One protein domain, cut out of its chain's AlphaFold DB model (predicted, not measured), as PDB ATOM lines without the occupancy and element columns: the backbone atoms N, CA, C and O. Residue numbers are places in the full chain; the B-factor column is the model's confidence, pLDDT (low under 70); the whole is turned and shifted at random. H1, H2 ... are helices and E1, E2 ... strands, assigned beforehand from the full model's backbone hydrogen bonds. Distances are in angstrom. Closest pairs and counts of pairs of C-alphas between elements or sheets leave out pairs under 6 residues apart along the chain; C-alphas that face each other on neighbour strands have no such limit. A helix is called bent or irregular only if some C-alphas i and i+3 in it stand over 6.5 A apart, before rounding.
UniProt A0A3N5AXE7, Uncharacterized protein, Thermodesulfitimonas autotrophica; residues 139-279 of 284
ATOM      1  N   PHE A 139     153.080 226.962  93.607       98.56
ATOM      2  CA  PHE A 139     153.781 226.225  92.567       98.56
ATOM      3  C   PHE A 139     153.765 224.741  92.900       98.56
ATOM      4  O   PHE A 139     154.160 224.361  94.000       98.56
ATOM      5  N   ARG A 140     153.317 223.908  91.960       98.44
ATOM      6  CA  ARG A 140     153.213 222.453  92.128       98.44
ATOM      7  C   ARG A 140     154.132 221.740  91.161       98.44
ATOM      8  O   ARG A 140     154.161 222.074  89.979       98.44
ATOM      9  N   PHE A 141     154.805 220.722  91.668       98.19
ATOM     10  CA  PHE A 141     155.718 219.881  90.916       98.19
ATOM     11  C   PHE A 141     155.408 218.425  91.220       98.19
ATOM     12  O   PHE A 141     154.938 218.071  92.304       98.19
ATOM     13  N   TYR A 142     155.654 217.584  90.232       97.25
ATOM     14  CA  TYR A 142     155.410 216.160  90.326       97.25
ATOM     15  C   TYR A 142     156.516 215.439  89.585       97.25
ATOM     16  O   TYR A 142     156.770 215.728  88.419       97.25
ATOM     17  N   LEU A 143     157.107 214.455  90.242       95.62
ATOM     18  CA  LEU A 143     158.112 213.565  89.699       95.62
ATOM     19  C   LEU A 143     157.612 212.130  89.855       95.62
ATOM     20  O   LEU A 143     157.204 211.726  90.942       95.62
ATOM     21  N   SER A 144     157.703 211.324  88.797       94.50
ATOM     22  CA  SER A 144     157.562 209.874  88.935       94.50
ATOM     23  C   SER A 144     158.520 209.104  88.061       94.50
ATOM     24  O   SER A 144     158.752 209.494  86.920       94.50
ATOM     25  N   PHE A 145     158.998 207.982  88.574       92.56
ATOM     26  CA  PHE A 145     159.851 207.051  87.849       92.56
ATOM     27  C   PHE A 145     159.681 205.643  88.419       92.56
ATOM     28  O   PHE A 145     159.161 205.455  89.521       92.56
ATOM     29  N   SER A 146     160.120 204.642  87.673       90.06
ATOM     30  CA  SER A 146     160.243 203.270  88.152       90.06
ATOM     31  C   SER A 146     161.708 202.878  88.256       90.06
ATOM     32  O   SER A 146     162.509 203.281  87.422       90.06
ATOM     33  N   LEU A 147     162.069 202.082  89.262       85.38
ATOM     34  CA  LEU A 147     163.416 201.515  89.332       85.38
ATOM     35  C   LEU A 147     163.487 200.258  88.459       85.38
ATOM     36  O   LEU A 147     162.790 199.273  88.717       85.38
ATOM     37  N   GLY A 148     164.305 200.317  87.410       78.62
ATOM     38  CA  GLY A 148     164.701 199.179  86.589       78.62
ATOM     39  C   GLY A 148     166.082 198.649  86.982       78.62
ATOM     40  O   GLY A 148     166.770 199.203  87.838       78.62
ATOM     41  N   SER A 149     166.530 197.579  86.323       74.25
ATOM     42  CA  SER A 149     167.841 196.963  86.595       74.25
ATOM     43  C   SER A 149     169.036 197.824  86.167       74.25
ATOM     44  O   SER A 149     170.156 197.567  86.600       74.25
ATOM     45  N   ARG A 150     168.810 198.834  85.318       77.31
ATOM     46  CA  ARG A 150     169.837 199.756  84.800       77.31
ATOM     47  C   ARG A 150     169.662 201.196  85.298       77.31
ATOM     48  O   ARG A 150     170.300 202.095  84.761       77.31
ATOM     49  N   GLY A 151     168.809 201.408  86.302       80.06
ATOM     50  CA  GLY A 151     168.507 202.724  86.866       80.06
ATOM     51  C   GLY A 151     167.047 203.150  86.674       80.06
ATOM     52  O   GLY A 151     166.183 202.302  86.429       80.06
ATOM     53  N   PRO A 152     166.753 204.452  86.828       83.88
ATOM     54  CA  PRO A 152     165.413 204.995  86.645       83.88
ATOM     55  C   PRO A 152     164.887 204.794  85.216       83.88
ATOM     56  O   PRO A 152     165.549 205.101  84.227       83.88
ATOM     57  N   GLU A 153     163.651 204.320  85.113       86.75
ATOM     58  CA  GLU A 153     162.887 204.135  83.881       86.75
ATOM     59  C   GLU A 153     161.560 204.897  83.979       86.75
ATOM     60  O   GLU A 153     161.089 205.216  85.071       86.75
ATOM     61  N   GLU A 154     160.924 205.172  82.835       88.62
ATOM     62  CA  GLU A 154     159.616 205.854  82.779       88.62
ATOM     63  C   GLU A 154     159.580 207.177  83.562       88.62
ATOM     64  O   GLU A 154     158.560 207.549  84.147       88.62
ATOM     65  N   VAL A 155     160.709 207.888  83.565       91.31
ATOM     66  CA  VAL A 155     160.874 209.169  84.246       91.31
ATOM     67  C   VAL A 155     159.933 210.204  83.627       91.31
ATOM     68  O   VAL A 155     159.942 210.430  82.416       91.31
ATOM     69  N   ARG A 156     159.097 210.831  84.457       94.31
ATOM     70  CA  ARG A 156     158.106 211.833  84.048       94.31
ATOM     71  C   ARG A 156     158.016 212.970  85.053       94.31
ATOM     72  O   ARG A 156     158.162 212.753  86.254       94.31
ATOM     73  N   GLY A 157     157.652 214.138  84.532       96.06
ATOM     74  CA  GLY A 157     157.340 215.327  85.314       96.06
ATOM     75  C   GLY A 157     158.551 216.227  85.545       96.06
ATOM     76  O   GLY A 157     159.463 216.277  84.719       96.06
ATOM     77  N   SER A 158     158.539 216.956  86.651       96.31
ATOM     78  CA  SER A 158     159.561 217.922  87.027       96.31
ATOM     79  C   SER A 158     159.831 217.897  88.526       96.31
ATOM     80  O   SER A 158     158.991 217.504  89.337       96.31
ATOM     81  N   VAL A 159     161.036 218.316  88.893       95.75
ATOM     82  CA  VAL A 159     161.443 218.515  90.280       95.75
ATOM     83  C   VAL A 159     161.751 219.991  90.489       95.75
ATOM     84  O   VAL A 159     162.290 220.663  89.605       95.75
ATOM     85  N   ALA A 160     161.384 220.504  91.657       96.81
ATOM     86  CA  ALA A 160     161.716 221.863  92.039       96.81
ATOM     87  C   ALA A 160     163.053 221.930  92.768       96.81
ATOM     88  O   ALA A 160     163.385 221.064  93.577       96.81
ATOM     89  N   TYR A 161     163.771 223.017  92.529       95.50
ATOM     90  CA  TYR A 161     164.899 223.441  93.341       95.50
ATOM     91  C   TYR A 161     164.602 224.831  93.899       95.50
ATOM     92  O   TYR A 161     164.303 225.769  93.146       95.50
ATOM     93  N   LEU A 162     164.634 224.935  95.226       96.62
ATOM     94  CA  LEU A 162     164.297 226.129  95.985       96.62
ATOM     95  C   LEU A 162     165.558 226.668  96.657       96.62
ATOM     96  O   LEU A 162     166.195 225.978  97.449       96.62
ATOM     97  N   TRP A 163     165.894 227.919  96.372       95.94
ATOM     98  CA  TRP A 163     166.982 228.633  97.020       95.94
ATOM     99  C   TRP A 163     166.433 229.873  97.703       95.94
ATOM    100  O   TRP A 163     165.825 230.732  97.064       95.94
ATOM    101  N   VAL A 164     166.632 229.952  99.015       94.94
ATOM    102  CA  VAL A 164     166.178 231.081  99.822       94.94
ATOM    103  C   VAL A 164     167.343 231.687 100.589       94.94
ATOM    104  O   VAL A 164     168.382 231.052 100.778       94.94
ATOM    105  N   GLN A 165     167.146 232.923 101.019       93.19
ATOM    106  CA  GLN A 165     167.890 233.536 102.101       93.19
ATOM    107  C   GLN A 165     166.890 233.883 103.201       93.19
ATOM    108  O   GLN A 165     165.969 234.658 102.967       93.19
ATOM    109  N   SER A 166     167.038 233.314 104.386       91.56
ATOM    110  CA  SER A 166     166.207 233.622 105.537       91.56
ATOM    111  C   SER A 166     166.364 235.101 105.890       91.56
ATOM    112  O   SER A 166     167.484 235.627 105.847       91.56
ATOM    113  N   PRO A 167     165.260 235.798 106.208       90.81
ATOM    114  CA  PRO A 167     165.339 237.186 106.626       90.81
ATOM    115  C   PRO A 167     166.104 237.284 107.956       90.81
ATOM    116  O   PRO A 167     166.155 236.311 108.718       90.81
ATOM    117  N   PRO A 168     166.705 238.441 108.271       87.69
ATOM    118  CA  PRO A 168     167.437 238.584 109.520       87.69
ATOM    119  C   PRO A 168     166.567 238.278 110.745       87.69
ATOM    120  O   PRO A 168     165.382 238.601 110.789       87.69
ATOM    121  N   GLY A 169     167.164 237.638 111.751       85.69
ATOM    122  CA  GLY A 169     166.455 237.191 112.956       85.69
ATOM    123  C   GLY A 169     165.742 235.842 112.818       85.69
ATOM    124  O   GLY A 169     165.382 235.257 113.838       85.69
ATOM    125  N   VAL A 170     165.597 235.298 111.604       88.06
ATOM    126  CA  VAL A 170     165.157 233.911 111.394       88.06
ATOM    127  C   VAL A 170     166.374 232.992 111.368       88.06
ATOM    128  O   VAL A 170     167.383 233.289 110.727       88.06
ATOM    129  N   ILE A 171     166.288 231.870 112.087       85.69
ATOM    130  CA  ILE A 171     167.349 230.857 112.109       85.69
ATOM    131  C   ILE A 171     167.464 230.252 110.705       85.69
ATOM    132  O   ILE A 171     166.473 229.699 110.222       85.69
ATOM    133  N   PRO A 172     168.647 230.309 110.062       84.19
ATOM    134  CA  PRO A 172     168.814 229.754 108.732       84.19
ATOM    135  C   PRO A 172     168.459 228.265 108.672       84.19
ATOM    136  O   PRO A 172     168.895 227.467 109.507       84.19
ATOM    137  N   GLY A 173     167.664 227.896 107.675       78.81
ATOM    138  CA  GLY A 173     167.201 226.538 107.425       78.81
ATOM    139  C   GLY A 173     168.008 225.817 106.345       78.81
ATOM    140  O   GLY A 173     168.990 226.315 105.804       78.81
ATOM    141  N   ARG A 174     167.553 224.616 105.972       76.44
ATOM    142  CA  ARG A 174     168.216 223.764 104.958       76.44
ATOM    143  C   ARG A 174     168.306 224.390 103.561       76.44
ATOM    144  O   ARG A 174     169.138 223.969 102.767       76.44
ATOM    145  N   PHE A 175     167.447 225.358 103.264       82.31
ATOM    146  CA  PHE A 175     167.376 226.028 101.965       82.31
ATOM    147  C   PHE A 175     168.308 227.243 101.867       82.31
ATOM    148  O   PHE A 175     168.491 227.784 100.773       82.31
ATOM    149  N   ASP A 176     168.900 227.664 102.989       80.69
ATOM    150  CA  ASP A 176     169.801 228.806 103.037       80.69
ATOM    151  C   ASP A 176     171.164 228.509 102.421       80.69
ATOM    152  O   ASP A 176     171.686 227.396 102.495       80.69
ATOM    153  N   PHE A 177     171.766 229.542 101.828       70.44
ATOM    154  CA  PHE A 177     173.114 229.569 101.236       70.44
ATOM    155  C   PHE A 177     173.349 228.682 100.005       70.44
ATOM    156  O   PHE A 177     174.064 229.110  99.098       70.44
ATOM    157  N   ARG A 178     172.784 227.472  99.957       77.31
ATOM    158  CA  ARG A 178     173.029 226.474  98.904       77.31
ATOM    159  C   ARG A 178     171.779 226.003  98.174       77.31
ATOM    160  O   ARG A 178     171.943 225.231  97.235       77.31
ATOM    161  N   GLY A 179     170.585 226.430  98.595       89.44
ATOM    162  CA  GLY A 179     169.313 225.898  98.107       89.44
ATOM    163  C   GLY A 179     169.165 224.390  98.328       89.44
ATOM    164  O   GLY A 179     170.086 223.709  98.779       89.44
ATOM    165  N   ALA A 180     167.992 223.852  98.019       92.25
ATOM    166  CA  ALA A 180     167.750 222.418  98.082       92.25
ATOM    167  C   ALA A 180     166.716 221.969  97.048       92.25
ATOM    168  O   ALA A 180     165.800 222.708  96.674       92.25
ATOM    169  N   TRP A 181     166.872 220.726  96.606       94.00
ATOM    170  CA  TRP A 181     165.890 220.029  95.788       94.00
ATOM    171  C   TRP A 181     164.685 219.635  96.645       94.00
ATOM    172  O   TRP A 181     164.835 219.210  97.789       94.00
ATOM    173  N   LEU A 182     163.481 219.768  96.093       95.06
ATOM    174  CA  LEU A 182     162.238 219.318  96.720       95.06
ATOM    175  C   LEU A 182     161.935 217.882  96.289       95.06
ATOM    176  O   LEU A 182     161.019 217.625  95.505       95.06
ATOM    177  N   ASP A 183     162.767 216.972  96.791       92.94
ATOM    178  CA  ASP A 183     162.771 215.541  96.497       92.94
ATOM    179  C   ASP A 183     162.432 214.686  97.740       92.94
ATOM    180  O   ASP A 183     162.052 215.200  98.792       92.94
ATOM    181  N   ALA A 184     162.600 213.364  97.643       92.38
ATOM    182  CA  ALA A 184     162.326 212.445  98.747       92.38
ATOM    183  C   ALA A 184     163.174 212.686 100.016       92.38
ATOM    184  O   ALA A 184     162.718 212.359 101.109       92.38
ATOM    185  N   SER A 185     164.364 213.289  99.913       91.19
ATOM    186  CA  SER A 185     165.177 213.674 101.081       91.19
ATOM    187  C   SER A 185     164.530 214.795 101.904       91.19
ATOM    188  O   SER A 185     164.841 214.968 103.087       91.19
ATOM    189  N   GLN A 186     163.616 215.547 101.286       93.88
ATOM    190  CA  GLN A 186     162.840 216.613 101.911       93.88
ATOM    191  C   GLN A 186     161.398 216.193 102.215       93.88
ATOM    192  O   GLN A 186     160.558 217.068 102.425       93.88
ATOM    193  N   ASP A 187     161.092 214.889 102.251       95.75
ATOM    194  CA  ASP A 187     159.739 214.396 102.515       95.75
ATOM    195  C   ASP A 187     159.183 214.922 103.848       95.75
ATOM    196  O   ASP A 187     159.643 214.600 104.945       95.75
ATOM    197  N   THR A 188     158.136 215.734 103.736       96.75
ATOM    198  CA  THR A 188     157.386 216.304 104.863       96.75
ATOM    199  C   THR A 188     156.145 215.474 105.200       96.75
ATOM    200  O   THR A 188     155.314 215.893 106.010       96.75
ATOM    201  N   ARG A 189     155.963 214.319 104.543       97.00
ATOM    202  CA  ARG A 189     154.739 213.506 104.587       97.00
ATOM    203  C   ARG A 189     153.504 214.315 104.177       97.00
ATOM    204  O   ARG A 189     152.438 214.197 104.780       97.00
ATOM    205  N   GLY A 190     153.679 215.204 103.196       95.69
ATOM    206  CA  GLY A 190     152.641 216.101 102.680       95.69
ATOM    207  C   GLY A 190     152.205 217.235 103.621       95.69
ATOM    208  O   GLY A 190     151.250 217.949 103.294       95.69
ATOM    209  N   ARG A 191     152.868 217.420 104.771       97.94
ATOM    210  CA  ARG A 191     152.574 218.513 105.712       97.94
ATOM    211  C   ARG A 191     153.294 219.792 105.297       97.94
ATOM    212  O   ARG A 191     154.415 219.753 104.811       97.94
ATOM    213  N   TRP A 192     152.653 220.936 105.514       97.88
ATOM    214  CA  TRP A 192     153.296 222.226 105.283       97.88
ATOM    215  C   TRP A 192     154.377 222.491 106.328       97.88
ATOM    216  O   TRP A 192     154.101 222.456 107.526       97.88
ATOM    217  N   THR A 193     155.572 222.813 105.849       96.19
ATOM    218  CA  THR A 193     156.687 223.336 106.635       96.19
ATOM    219  C   THR A 193     156.887 224.796 106.253       96.19
ATOM    220  O   THR A 193     157.125 225.116 105.085       96.19
ATOM    221  N   GLU A 194     156.763 225.691 107.227       95.38
ATOM    222  CA  GLU A 194     157.067 227.109 107.046       95.38
ATOM    223  C   GLU A 194     158.582 227.332 107.139       95.38
ATOM    224  O   GLU A 194     159.229 226.824 108.053       95.38
ATOM    225  N   LEU A 195     159.147 228.053 106.167       94.19
ATOM    226  CA  LEU A 195     160.558 228.453 106.180       94.19
ATOM    227  C   LEU A 195     160.732 229.775 106.923       94.19
ATOM    228  O   LEU A 195     161.620 229.920 107.755       94.19
ATOM    229  N   PHE A 196     159.856 230.725 106.616       93.44
ATOM    230  CA  PHE A 196     159.692 232.007 107.286       93.44
ATOM    231  C   PHE A 196     158.314 232.573 106.908       93.44
ATOM    232  O   PHE A 196     157.702 232.064 105.961       93.44
ATOM    233  N   PRO A 197     157.814 233.616 107.598       93.44
ATOM    234  CA  PRO A 197     156.487 234.164 107.332       93.44
ATOM    235  C   PRO A 197     156.241 234.451 105.843       93.44
ATOM    236  O   PRO A 197     156.987 235.197 105.197       93.44
ATOM    237  N   GLY A 198     155.200 233.817 105.300       95.81
ATOM    238  CA  GLY A 198     154.785 233.947 103.901       95.81
ATOM    239  C   GLY A 198     155.517 233.038 102.902       95.81
ATOM    240  O   GLY A 198     155.209 233.092 101.712       95.81
ATOM    241  N   LEU A 199     156.442 232.173 103.339       97.12
ATOM    242  CA  LEU A 199     157.052 231.146 102.490       97.12
ATOM    243  C   LEU A 199     157.014 229.769 103.156       97.12
ATOM    244  O   LEU A 199     157.646 229.523 104.184       97.12
ATOM    245  N   ARG A 200     156.329 228.828 102.509       97.19
ATOM    246  CA  ARG A 200     156.199 227.447 102.987       97.19
ATOM    247  C   ARG A 200     156.291 226.450 101.847       97.19
ATOM    248  O   ARG A 200     155.989 226.764 100.696       97.19
ATOM    249  N   TYR A 201     156.658 225.226 102.185       98.25
ATOM    250  CA  TYR A 201     156.729 224.125 101.237       98.25
ATOM    251  C   TYR A 201     156.143 222.848 101.837       98.25
ATOM    252  O   TYR A 201     156.022 222.711 103.054       98.25
ATOM    253  N   ARG A 202     155.778 221.909 100.973       98.00
ATOM    254  CA  ARG A 202     155.499 220.526 101.346       98.00
ATOM    255  C   ARG A 202     156.046 219.597 100.282       98.00
ATOM    256  O   ARG A 202     156.031 219.921  99.098       98.00
ATOM    257  N   VAL A 203     156.493 218.435 100.723       98.12
ATOM    258  CA  VAL A 203     156.881 217.311  99.874       98.12
ATOM    259  C   VAL A 203     156.212 216.048 100.396       98.12
ATOM    260  O   VAL A 203     156.149 215.832 101.610       98.12
ATOM    261  N   LEU A 204     155.691 215.240  99.483       97.88
ATOM    262  CA  LEU A 204     155.158 213.914  99.736       97.88
ATOM    263  C   LEU A 204     155.879 212.930  98.821       97.88
ATOM    264  O   LEU A 204     155.701 212.972  97.603       97.88
ATOM    265  N   ALA A 205     156.680 212.047  99.412       96.50
ATOM    266  CA  ALA A 205     157.330 210.961  98.693       96.50
ATOM    267  C   ALA A 205     156.604 209.638  98.959       96.50
ATOM    268  O   ALA A 205     156.474 209.201 100.098       96.50
ATOM    269  N   ASN A 206     156.150 208.983  97.894       94.94
ATOM    270  CA  ASN A 206     155.451 207.706  97.957       94.94
ATOM    271  C   ASN A 206     156.150 206.656  97.100       94.94
ATOM    272  O   ASN A 206     156.748 206.945  96.060       94.94
ATOM    273  N   LYS A 207     156.013 205.403  97.531       92.50
ATOM    274  CA  LYS A 207     156.491 204.224  96.818       92.50
ATOM    275  C   LYS A 207     155.332 203.255  96.627       92.50
ATOM    276  O   LYS A 207     154.773 202.753  97.597       92.50
ATOM    277  N   GLU A 208     154.998 202.964  95.377       90.19
ATOM    278  CA  GLU A 208     154.009 201.955  95.011       90.19
ATOM    279  C   GLU A 208     154.695 200.692  94.488       90.19
ATOM    280  O   GLU A 208     155.613 200.743  93.666       90.19
ATOM    281  N   LEU A 209     154.205 199.532  94.922       84.19
ATOM    282  CA  LEU A 209     154.619 198.236  94.393       84.19
ATOM    283  C   LEU A 209     153.579 197.755  93.378       84.19
ATOM    284  O   LEU A 209     152.510 197.278  93.758       84.19
ATOM    285  N   LYS A 210     153.892 197.827  92.080       76.75
ATOM    286  CA  LYS A 210     153.060 197.211  91.037       76.75
ATOM    287  C   LYS A 210     153.486 195.766  90.802       76.75
ATOM    288  O   LYS A 210     154.648 195.484  90.507       76.75
ATOM    289  N   LYS A 211     152.532 194.835  90.891       69.31
ATOM    290  CA  LYS A 211     152.726 193.454  90.427       69.31
ATOM    291  C   LYS A 211     152.685 193.436  88.898       69.31
ATOM    292  O   LYS A 211     151.705 193.880  88.309       69.31
ATOM    293  N   GLN A 212     153.732 192.914  88.269       60.19
ATOM    294  CA  GLN A 212     153.800 192.678  86.830       60.19
ATOM    295  C   GLN A 212     153.998 191.166  86.613       60.19
ATOM    296  O   GLN A 212     155.105 190.639  86.708       60.19
ATOM    297  N   GLY A 213     152.900 190.441  86.383       64.12
ATOM    298  CA  GLY A 213     152.911 188.977  86.244       64.12
ATOM    299  C   GLY A 213     153.196 188.209  87.546       64.12
ATOM    300  O   GLY A 213     153.146 188.767  88.641       64.12
ATOM    301  N   PHE A 214     153.481 186.905  87.420       55.88
ATOM    302  CA  PHE A 214     153.547 185.964  88.550       55.88
ATOM    303  C   PHE A 214     154.774 186.122  89.473       55.88
ATOM    304  O   PHE A 214     154.707 185.681  90.615       55.88
ATOM    305  N   PHE A 215     155.858 186.789  89.045       58.59
ATOM    306  CA  PHE A 215     157.091 186.897  89.855       58.59
ATOM    307  C   PHE A 215     157.807 188.259  89.838       58.59
ATOM    308  O   PHE A 215     158.751 188.440  90.604       58.59
ATOM    309  N   ARG A 216     157.398 189.244  89.021       62.66
ATOM    310  CA  ARG A 216     158.095 190.542  88.953       62.66
ATOM    311  C   ARG A 216     157.310 191.630  89.684       62.66
ATOM    312  O   ARG A 216     156.158 191.916  89.367       62.66
ATOM    313  N   ARG A 217     157.943 192.240  90.688       73.44
ATOM    314  CA  ARG A 217     157.461 193.461  91.347       73.44
ATOM    315  C   ARG A 217     158.225 194.632  90.749       73.44
ATOM    316  O   ARG A 217     159.451 194.589  90.715       73.44
ATOM    317  N   ARG A 218     157.512 195.652  90.278       81.44
ATOM    318  CA  ARG A 218     158.116 196.910  89.841       81.44
ATOM    319  C   ARG A 218     157.783 197.986  90.854       81.44
ATOM    320  O   ARG A 218     156.619 198.180  91.205       81.44
ATOM    321  N   GLU A 219     158.816 198.658  91.326       88.00
ATOM    322  CA  GLU A 219     158.679 199.756  92.267       88.00
ATOM    323  C   GLU A 219     158.509 201.049  91.479       88.00
ATOM    324  O   GLU A 219     159.290 201.341  90.569       88.00
ATOM    325  N   ARG A 220     157.467 201.808  91.803       90.31
ATOM    326  CA  ARG A 220     157.226 203.128  91.237       90.31
ATOM    327  C   ARG A 220     157.302 204.159  92.347       90.31
ATOM    328  O   ARG A 220     156.639 204.025  93.370       90.31
ATOM    329  N   TYR A 221     158.126 205.165  92.126       92.50
ATOM    330  CA  TYR A 221     158.347 206.267  93.038       92.50
ATOM    331  C   TYR A 221     157.600 207.485  92.527       92.50
ATOM    332  O   TYR A 221     157.573 207.750  91.321       92.50
ATOM    333  N   PHE A 222     157.004 208.212  93.461       94.94
ATOM    334  CA  PHE A 222     156.285 209.448  93.214       94.94
ATOM    335  C   PHE A 222     156.744 210.476  94.230       94.94
ATOM    336  O   PHE A 222     156.794 210.181  95.423       94.94
ATOM    337  N   VAL A 223     157.066 211.672  93.763       96.56
ATOM    338  CA  VAL A 223     157.329 212.817  94.623       96.56
ATOM    339  C   VAL A 223     156.434 213.949  94.159       96.56
ATOM    340  O   VAL A 223     156.556 214.427  93.034       96.56
ATOM    341  N   GLU A 224     155.531 214.365  95.032       98.06
ATOM    342  CA  GLU A 224     154.733 215.572  94.863       98.06
ATOM    343  C   GLU A 224     155.325 216.656  95.749       98.06
ATOM    344  O   GLU A 224     155.538 216.436  96.944       98.06
ATOM    345  N   SER A 225     155.583 217.831  95.190       98.31
ATOM    346  CA  SER A 225     156.014 218.977  95.979       98.31
ATOM    347  C   SER A 225     155.222 220.226  95.632       98.31
ATOM    348  O   SER A 225     154.768 220.429  94.506       98.31
ATOM    349  N   GLU A 226     155.013 221.063  96.641       98.62
ATOM    350  CA  GLU A 226     154.332 222.339  96.489       98.62
ATOM    351  C   GLU A 226     155.068 223.409  97.288       98.62
ATOM    352  O   GLU A 226     155.457 223.182  98.433       98.62
ATOM    353  N   VAL A 227     155.237 224.580  96.683       98.56
ATOM    354  CA  VAL A 227     155.773 225.782  97.328       98.56
ATOM    355  C   VAL A 227     154.696 226.848  97.276       98.56
ATOM    356  O   VAL A 227     154.183 227.147  96.201       98.56
ATOM    357  N   ALA A 228     154.347 227.416  98.424       98.44
ATOM    358  CA  ALA A 228     153.431 228.542  98.505       98.44
ATOM    359  C   ALA A 228     154.209 229.793  98.911       98.44
ATOM    360  O   ALA A 228     154.857 229.808  99.961       98.44
ATOM    361  N   VAL A 229     154.121 230.814  98.063       98.31
ATOM    362  CA  VAL A 229     154.672 232.147  98.298       98.31
ATOM    363  C   VAL A 229     153.497 233.101  98.469       98.31
ATOM    364  O   VAL A 229     152.723 233.301  97.534       98.31
ATOM    365  N   GLU A 230     153.349 233.674  99.655       97.88
ATOM    366  CA  GLU A 230     152.300 234.654  99.937       97.88
ATOM    367  C   GLU A 230     152.723 236.052  99.430       97.88
ATOM    368  O   GLU A 230     153.918 236.360  99.406       97.88
ATOM    369  N   PRO A 231     151.791 236.923  98.995       95.94
ATOM    370  CA  PRO A 231     152.126 238.242  98.443       95.94
ATOM    371  C   PRO A 231     152.896 239.178  99.382       95.94
ATOM    372  O   PRO A 231     153.589 240.082  98.915       95.94
ATOM    373  N   ASP A 232     152.759 238.972 100.686       93.94
ATOM    374  CA  ASP A 232     153.360 239.738 101.775       93.94
ATOM    375  C   ASP A 232     154.551 239.017 102.425       93.94
ATOM    376  O   ASP A 232     154.966 239.384 103.526       93.94
ATOM    377  N   HIS A 233     155.119 238.007 101.753       93.56
ATOM    378  CA  HIS A 233     156.299 237.309 102.251       93.56
ATOM    379  C   HIS A 233     157.432 238.288 102.593       93.56
ATOM    380  O   HIS A 233     157.601 239.335 101.957       93.56
ATOM    381  N   ALA A 234     158.258 237.918 103.576       89.44
ATOM    382  CA  ALA A 234     159.412 238.723 103.965       89.44
ATOM    383  C   ALA A 234     160.265 239.084 102.735       89.44
ATOM    384  O   ALA A 234     160.571 238.218 101.907       89.44
ATOM    385  N   LYS A 235     160.643 240.361 102.596       89.06
ATOM    386  CA  LYS A 235     161.428 240.850 101.456       89.06
ATOM    387  C   LYS A 235     162.847 240.300 101.532       89.06
ATOM    388  O   LYS A 235     163.716 240.913 102.118       89.06
ATOM    389  N   THR A 236     163.074 239.131 100.963       93.12
ATOM    390  CA  THR A 236     164.378 238.470 100.967       93.12
ATOM    391  C   THR A 236     164.553 237.658  99.694       93.12
ATOM    392  O   THR A 236     163.599 237.443  98.944       93.12
ATOM    393  N   LYS A 237     165.766 237.180  99.439       95.38
ATOM    394  CA  LYS A 237     166.076 236.376  98.260       95.38
ATOM    395  C   LYS A 237     165.282 235.073  98.268       95.38
ATOM    396  O   LYS A 237     165.471 234.217  99.126       95.38
ATOM    397  N   VAL A 238     164.425 234.905  97.266       96.75
ATOM    398  CA  VAL A 238     163.718 233.652  96.978       96.75
ATOM    399  C   VAL A 238     163.891 233.345  95.502       96.75
ATOM    400  O   VAL A 238     163.626 234.194  94.651       96.75
ATOM    401  N   TRP A 239     164.338 232.139  95.183       97.56
ATOM    402  CA  TRP A 239     164.479 231.661  93.818       97.56
ATOM    403  C   TRP A 239     163.974 230.228  93.731       97.56
ATOM    404  O   TRP A 239     164.590 229.295  94.239       97.56
ATOM    405  N   LEU A 240     162.831 230.066  93.075       97.88
ATOM    406  CA  LEU A 240     162.244 228.773  92.776       97.88
ATOM    407  C   LEU A 240     162.444 228.464  91.299       97.88
ATOM    408  O   LEU A 240     162.099 229.244  90.398       97.88
ATOM    409  N   THR A 241     163.002 227.292  91.063       97.31
ATOM    410  CA  THR A 241     163.302 226.786  89.733       97.31
ATOM    411  C   THR A 241     162.699 225.410  89.555       97.31
ATOM    412  O   THR A 241     162.490 224.675  90.517       97.31
ATOM    413  N   GLU A 242     162.416 225.084  88.308       96.75
ATOM    414  CA  GLU A 242     161.903 223.804  87.870       96.75
ATOM    415  C   GLU A 242     162.900 223.171  86.912       96.75
ATOM    416  O   GLU A 242     163.456 223.858  86.048       96.75
ATOM    417  N   VAL A 243     163.090 221.865  87.046       94.94
ATOM    418  CA  VAL A 243     163.944 221.072  86.168       94.94
ATOM    419  C   VAL A 243     163.176 219.844  85.706       94.94
ATOM    420  O   VAL A 243     162.435 219.237  86.488       94.94
ATOM    421  N   SER A 244     163.337 219.468  84.438       94.12
ATOM    422  CA  SER A 244     162.716 218.255  83.907       94.12
ATOM    423  C   SER A 244     163.247 217.029  84.640       94.12
ATOM    424  O   SER A 244     164.455 216.833  84.747       94.12
ATOM    425  N   ALA A 245     162.354 216.148  85.086       92.00
ATOM    426  CA  ALA A 245     162.735 214.902  85.742       92.00
ATOM    427  C   ALA A 245     163.720 214.076  84.896       92.00
ATOM    428  O   ALA A 245     164.640 213.462  85.432       92.00
ATOM    429  N   ALA A 246     163.544 214.092  83.571       89.69
ATOM    430  CA  ALA A 246     164.394 213.364  82.636       89.69
ATOM    431  C   ALA A 246     165.836 213.897  82.596       89.69
ATOM    432  O   ALA A 246     166.751 213.118  82.357       89.69
ATOM    433  N   GLU A 247     166.054 215.187  82.855       88.31
ATOM    434  CA  GLU A 247     167.402 215.775  82.917       88.31
ATOM    435  C   GLU A 247     168.122 215.414  84.221       88.31
ATOM    436  O   GLU A 247     169.346 215.347  84.256       88.31
ATOM    437  N   VAL A 248     167.363 215.175  85.292       86.88
ATOM    438  CA  VAL A 248     167.895 214.950  86.643       86.88
ATOM    439  C   VAL A 248     168.111 213.460  86.934       86.88
ATOM    440  O   VAL A 248     169.054 213.102  87.633       86.88
ATOM    441  N   LEU A 249     167.254 212.586  86.394       85.31
ATOM    442  CA  LEU A 249     167.281 211.130  86.615       85.31
ATOM    443  C   LEU A 249     167.568 210.310  85.349       85.31
ATOM    444  O   LEU A 249     167.543 209.080  85.395       85.31
ATOM    445  N   GLY A 250     167.772 210.964  84.205       73.94
ATOM    446  CA  GLY A 250     168.002 210.283  82.936       73.94
ATOM    447  C   GLY A 250     169.324 209.502  82.905       73.94
ATOM    448  O   GLY A 250     170.300 209.903  83.536       73.94
ATOM    449  N   PRO A 251     169.402 208.410  82.121       62.75
ATOM    450  CA  PRO A 251     170.590 207.552  82.034       62.75
ATOM    451  C   PRO A 251     171.810 208.221  81.374       62.75
ATOM    452  O   PRO A 251     172.906 207.667  81.415       62.75
ATOM    453  N   GLN A 252     171.643 209.396  80.760       63.19
ATOM    454  CA  GLN A 252     172.721 210.207  80.195       63.19
ATOM    455  C   GLN A 252     172.642 211.616  80.786       63.19
ATOM    456  O   GLN A 252     171.900 212.463  80.292       63.19
ATOM    457  N   LEU A 253     173.411 211.877  81.845       65.00
ATOM    458  CA  LEU A 253     173.617 213.233  82.358       65.00
ATOM    459  C   LEU A 253     174.512 213.991  81.364       65.00
ATOM    460  O   LEU A 253     175.733 214.009  81.489       65.00
ATOM    461  N   ALA A 254     173.903 214.565  80.325       60.22
ATOM    462  CA  ALA A 254     174.598 215.217  79.209       60.22
ATOM    463  C   ALA A 254     175.134 216.629  79.535       60.22
ATOM    464  O   ALA A 254     175.587 217.345  78.644       60.22
ATOM    465  N   GLY A 255     175.080 217.049  80.798       74.19
ATOM    466  CA  GLY A 255     175.462 218.387  81.233       74.19
ATOM    467  C   GLY A 255     174.649 218.849  82.440       74.19
ATOM    468  O   GLY A 255     173.801 218.099  82.927       74.19
ATOM    469  N   PRO A 256     174.924 220.060  82.954       78.75
ATOM    470  CA  PRO A 256     174.178 220.613  84.074       78.75
ATOM    471  C   PRO A 256     172.687 220.742  83.724       78.75
ATOM    472  O   PRO A 256     172.361 221.065  82.577       78.75
ATOM    473  N   PRO A 257     171.784 220.522  84.693       84.19
ATOM    474  CA  PRO A 257     170.350 220.602  84.450       84.19
ATOM    475  C   PRO A 257     169.919 221.988  83.956       84.19
ATOM    476  O   PRO A 257     170.436 223.021  84.398       84.19
ATOM    477  N   SER A 258     168.926 222.015  83.065       89.44
ATOM    478  CA  SER A 258     168.332 223.258  82.584       89.44
ATOM    479  C   SER A 258     167.319 223.790  83.599       89.44
ATOM    480  O   SER A 258     166.198 223.299  83.725       89.44
ATOM    481  N   PHE A 259     167.707 224.822  84.347       92.88
ATOM    482  CA  PHE A 259     166.833 225.436  85.344       92.88
ATOM    483  C   PHE A 259     165.854 226.432  84.716       92.88
ATOM    484  O   PHE A 259     166.213 227.557  84.349       92.88
ATOM    485  N   ARG A 260     164.565 226.084  84.701       95.94
ATOM    486  CA  ARG A 260     163.488 227.027  84.393       95.94
ATOM    487  C   ARG A 260     163.106 227.795  85.653       95.94
ATOM    488  O   ARG A 260     162.450 227.274  86.544       95.94
ATOM    489  N   THR A 261     163.469 229.074  85.733       97.38
ATOM    490  CA  THR A 261     162.986 229.935  86.830       97.38
ATOM    491  C   THR A 261     161.479 230.143  86.711       97.38
ATOM    492  O   THR A 261     161.034 230.704  85.701       97.38
ATOM    493  N   VAL A 262     160.733 229.748  87.746       98.12
ATOM    494  CA  VAL A 262     159.282 229.973  87.867       98.12
ATOM    495  C   VAL A 262     158.970 231.143  88.801       98.12
ATOM    496  O   VAL A 262     158.065 231.918  88.510       98.12
ATOM    497  N   TYR A 263     159.786 231.347  89.839       98.38
ATOM    498  CA  TYR A 263     159.692 232.497  90.734       98.38
ATOM    499  C   TYR A 263     161.082 233.000  91.122       98.38
ATOM    500  O   TYR A 263     161.974 232.205  91.423       98.38
ATOM    501  N   ARG A 264     161.281 234.320  91.111       97.62
ATOM    502  CA  ARG A 264     162.495 234.964  91.618       97.62
ATOM    503  C   ARG A 264     162.178 236.342  92.180       97.62
ATOM    504  O   ARG A 264     161.663 237.195  91.456       97.62
ATOM    505  N   PHE A 265     162.582 236.565  93.419       96.94
ATOM    506  CA  PHE A 265     162.486 237.838  94.118       96.94
ATOM    507  C   PHE A 265     163.765 238.102  94.920       96.94
ATOM    508  O   PHE A 265     164.392 237.159  95.405       96.94
ATOM    509  N   GLY A 266     164.127 239.377  95.060       95.25
ATOM    510  CA  GLY A 266     165.245 239.841  95.877       95.25
ATOM    511  C   GLY A 266     166.524 240.110  95.085       95.25
ATOM    512  O   GLY A 266     166.564 239.958  93.861       95.25
ATOM    513  N   CYS A 267     167.575 240.511  95.798       95.31
ATOM    514  CA  CYS A 267     168.869 240.969  95.294       95.31
ATOM    515  C   CYS A 267     169.744 239.807  94.784       95.31
ATOM    516  O   CYS A 267     170.886 239.593  95.206       95.31
ATOM    517  N   TRP A 268     169.204 239.019  93.856       95.88
ATOM    518  CA  TRP A 268     169.955 238.010  93.120       95.88
ATOM    519  C   TRP A 268     170.810 238.677  92.054       95.88
ATOM    520  O   TRP A 268     170.306 239.416  91.221       95.88
ATOM    521  N   ARG A 269     172.102 238.371  92.046       95.50
ATOM    522  CA  ARG A 269     173.078 238.881  91.066       95.50
ATOM    523  C   ARG A 269     173.433 237.836  90.016       95.50
ATOM    524  O   ARG A 269     173.281 236.643  90.277       95.50
ATOM    525  N   ARG A 270     173.974 238.244  88.870       94.94
ATOM    526  CA  ARG A 270     174.392 237.326  87.792       94.94
ATOM    527  C   ARG A 270     175.347 236.221  88.241       94.94
ATOM    528  O   ARG A 270     175.187 235.088  87.799       94.94
ATOM    529  N   GLY A 271     176.244 236.485  89.189       93.44
ATOM    530  CA  GLY A 271     177.134 235.469  89.760       93.44
ATOM    531  C   GLY A 271     176.394 234.306  90.442       93.44
ATOM    532  O   GLY A 271     176.927 233.202  90.540       93.44
ATOM    533  N   HIS A 272     175.139 234.500  90.858       93.12
ATOM    534  CA  HIS A 272     174.309 233.428  91.408       93.12
ATOM    535  C   HIS A 272     173.839 232.437  90.332       93.12
ATOM    536  O   HIS A 272     173.647 231.268  90.657       93.12
ATOM    537  N   LEU A 273     173.736 232.843  89.056       91.25
ATOM    538  CA  LEU A 273     173.449 231.911  87.954       91.25
ATOM    539  C   LEU A 273     174.549 230.854  87.820       91.25
ATOM    540  O   LEU A 273     174.245 229.684  87.624       91.25
ATOM    541  N   LEU A 274     175.814 231.252  87.992       85.56
ATOM    542  CA  LEU A 274     176.961 230.337  87.940       85.56
ATOM    543  C   LEU A 274     176.952 229.329  89.095       85.56
ATOM    544  O   LEU A 274     177.429 228.206  88.952       85.56
ATOM    545  N   ARG A 275     176.435 229.726  90.263       87.38
ATOM    546  CA  ARG A 275     176.257 228.819  91.407       87.38
ATOM    547  C   ARG A 275     175.105 227.852  91.149       87.38
ATOM    548  O   ARG A 275     175.268 226.653  91.356       87.38
ATOM    549  N   LEU A 276     173.992 228.359  90.621       86.81
ATOM    550  CA  LEU A 276     172.840 227.547  90.239       86.81
ATOM    551  C   LEU A 276     173.230 226.486  89.196       86.81
ATOM    552  O   LEU A 276     172.958 225.311  89.401       86.81
ATOM    553  N   SER A 277     173.972 226.853  88.145       81.94
ATOM    554  CA  SER A 277     174.403 225.918  87.092       81.94
ATOM    555  C   SER A 277     175.390 224.843  87.560       81.94
ATOM    556  O   SER A 277     175.656 223.893  86.831       81.94
ATOM    557  N   ARG A 278     175.979 224.997  88.751       81.06
ATOM    558  CA  ARG A 278     176.856 223.998  89.387       81.06
ATOM    559  C   ARG A 278     176.110 223.105  90.370       81.06
ATOM    560  O   ARG A 278     176.715 222.208  90.952       81.06
ATOM    561  N   THR A 279     174.824 223.361  90.581       80.06
ATOM    562  CA  THR A 279     174.002 222.563  91.477       80.06
ATOM    563  C   THR A 279     173.632 221.276  90.769       80.06
ATOM    564  O   THR A 279     172.858 221.279  89.813       80.06
TER     565      THR A 279
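Overview. This is residues 139 to 279 of the 284 residues of an uncharacterized protein of Thermodesulfitimonas autotrophica (UniProt A0A3N5AXE7). A long, twisted antiparallel sheet folds back on itself at E2, with E3, E4, E5 and E1 in one leaf and E6 and E7 in the other. The long hairpin of E4 and E5 runs along the longest axis, H1 packs beside E2, and a short pairing of residues 180 to 181 with 161 to 162 ties the unnamed stretch 165 to 192 to E2. The 141 printed residues include seven named strands and two named helices, in chain order E1 E2 E3 E4 E5 E6 H1 E7 H2; the sheet's order is E3 E4 E5 E1 E2 E6 E7. The class is mostly strand; the whole is compact, radius of gyration of the C-alphas 16.7 A, yet elongated, spanning 58 by 33 by 22 A.

Along the chain. E1, residues 139 to 148, begins at C-alpha 139 (153.781, 226.225, 92.567) and is 29.8 A long. E2, 151 to 164, is 31.3 A; E3 is 193 to 196; E4, 199 to 212, is 41.7 A; E5, 216 to 229, is 42.8 A. E6 is 238 to 244, H1 245 to 249, E7 260 to 265, and H2 271 to 276, ending at C-alpha 276 (172.840, 227.547, 90.239).

Arrangement. The folded sheet, one sheet bent into two leaves that face each other, has 17 pairs of C-alphas within 11 A between them. E2 bends by 107 degrees at residue 154; its residues 151 to 157 pair with E1 (N 144 and O 156, 3.0 A) and 158 to 164 with E6 (N 161 and O 241, 2.9 A). E3, E4 and E5 form a meander, each strand the antiparallel neighbour of the one before; N 195 and O 199 are 2.9 A apart, N 204 and O 224 2.8 A. N 141 and O 225 of E1 and E5 are 2.9 A apart, N 240 and O 263 of E6 and E7 2.8 A. H1 is on the sheet, height over the sheet 5.0 A, over none of its strands; H2 is only just not on it, with 4 pairs of C-alphas within 10 A. In H1 every O i to N i+4 pair is within hydrogen-bond range, in H2 1 of 2.

Size, cuts and confidence. The C-alphas of Pro 168 and Phe 214, farthest apart, are 58.3 A apart. The printed part has no cut; the link E2 to E3, 28 residues, is long. Mean pLDDT of the printed part is 89.3; residues 211 to 216 and 251 to 254 are under 70.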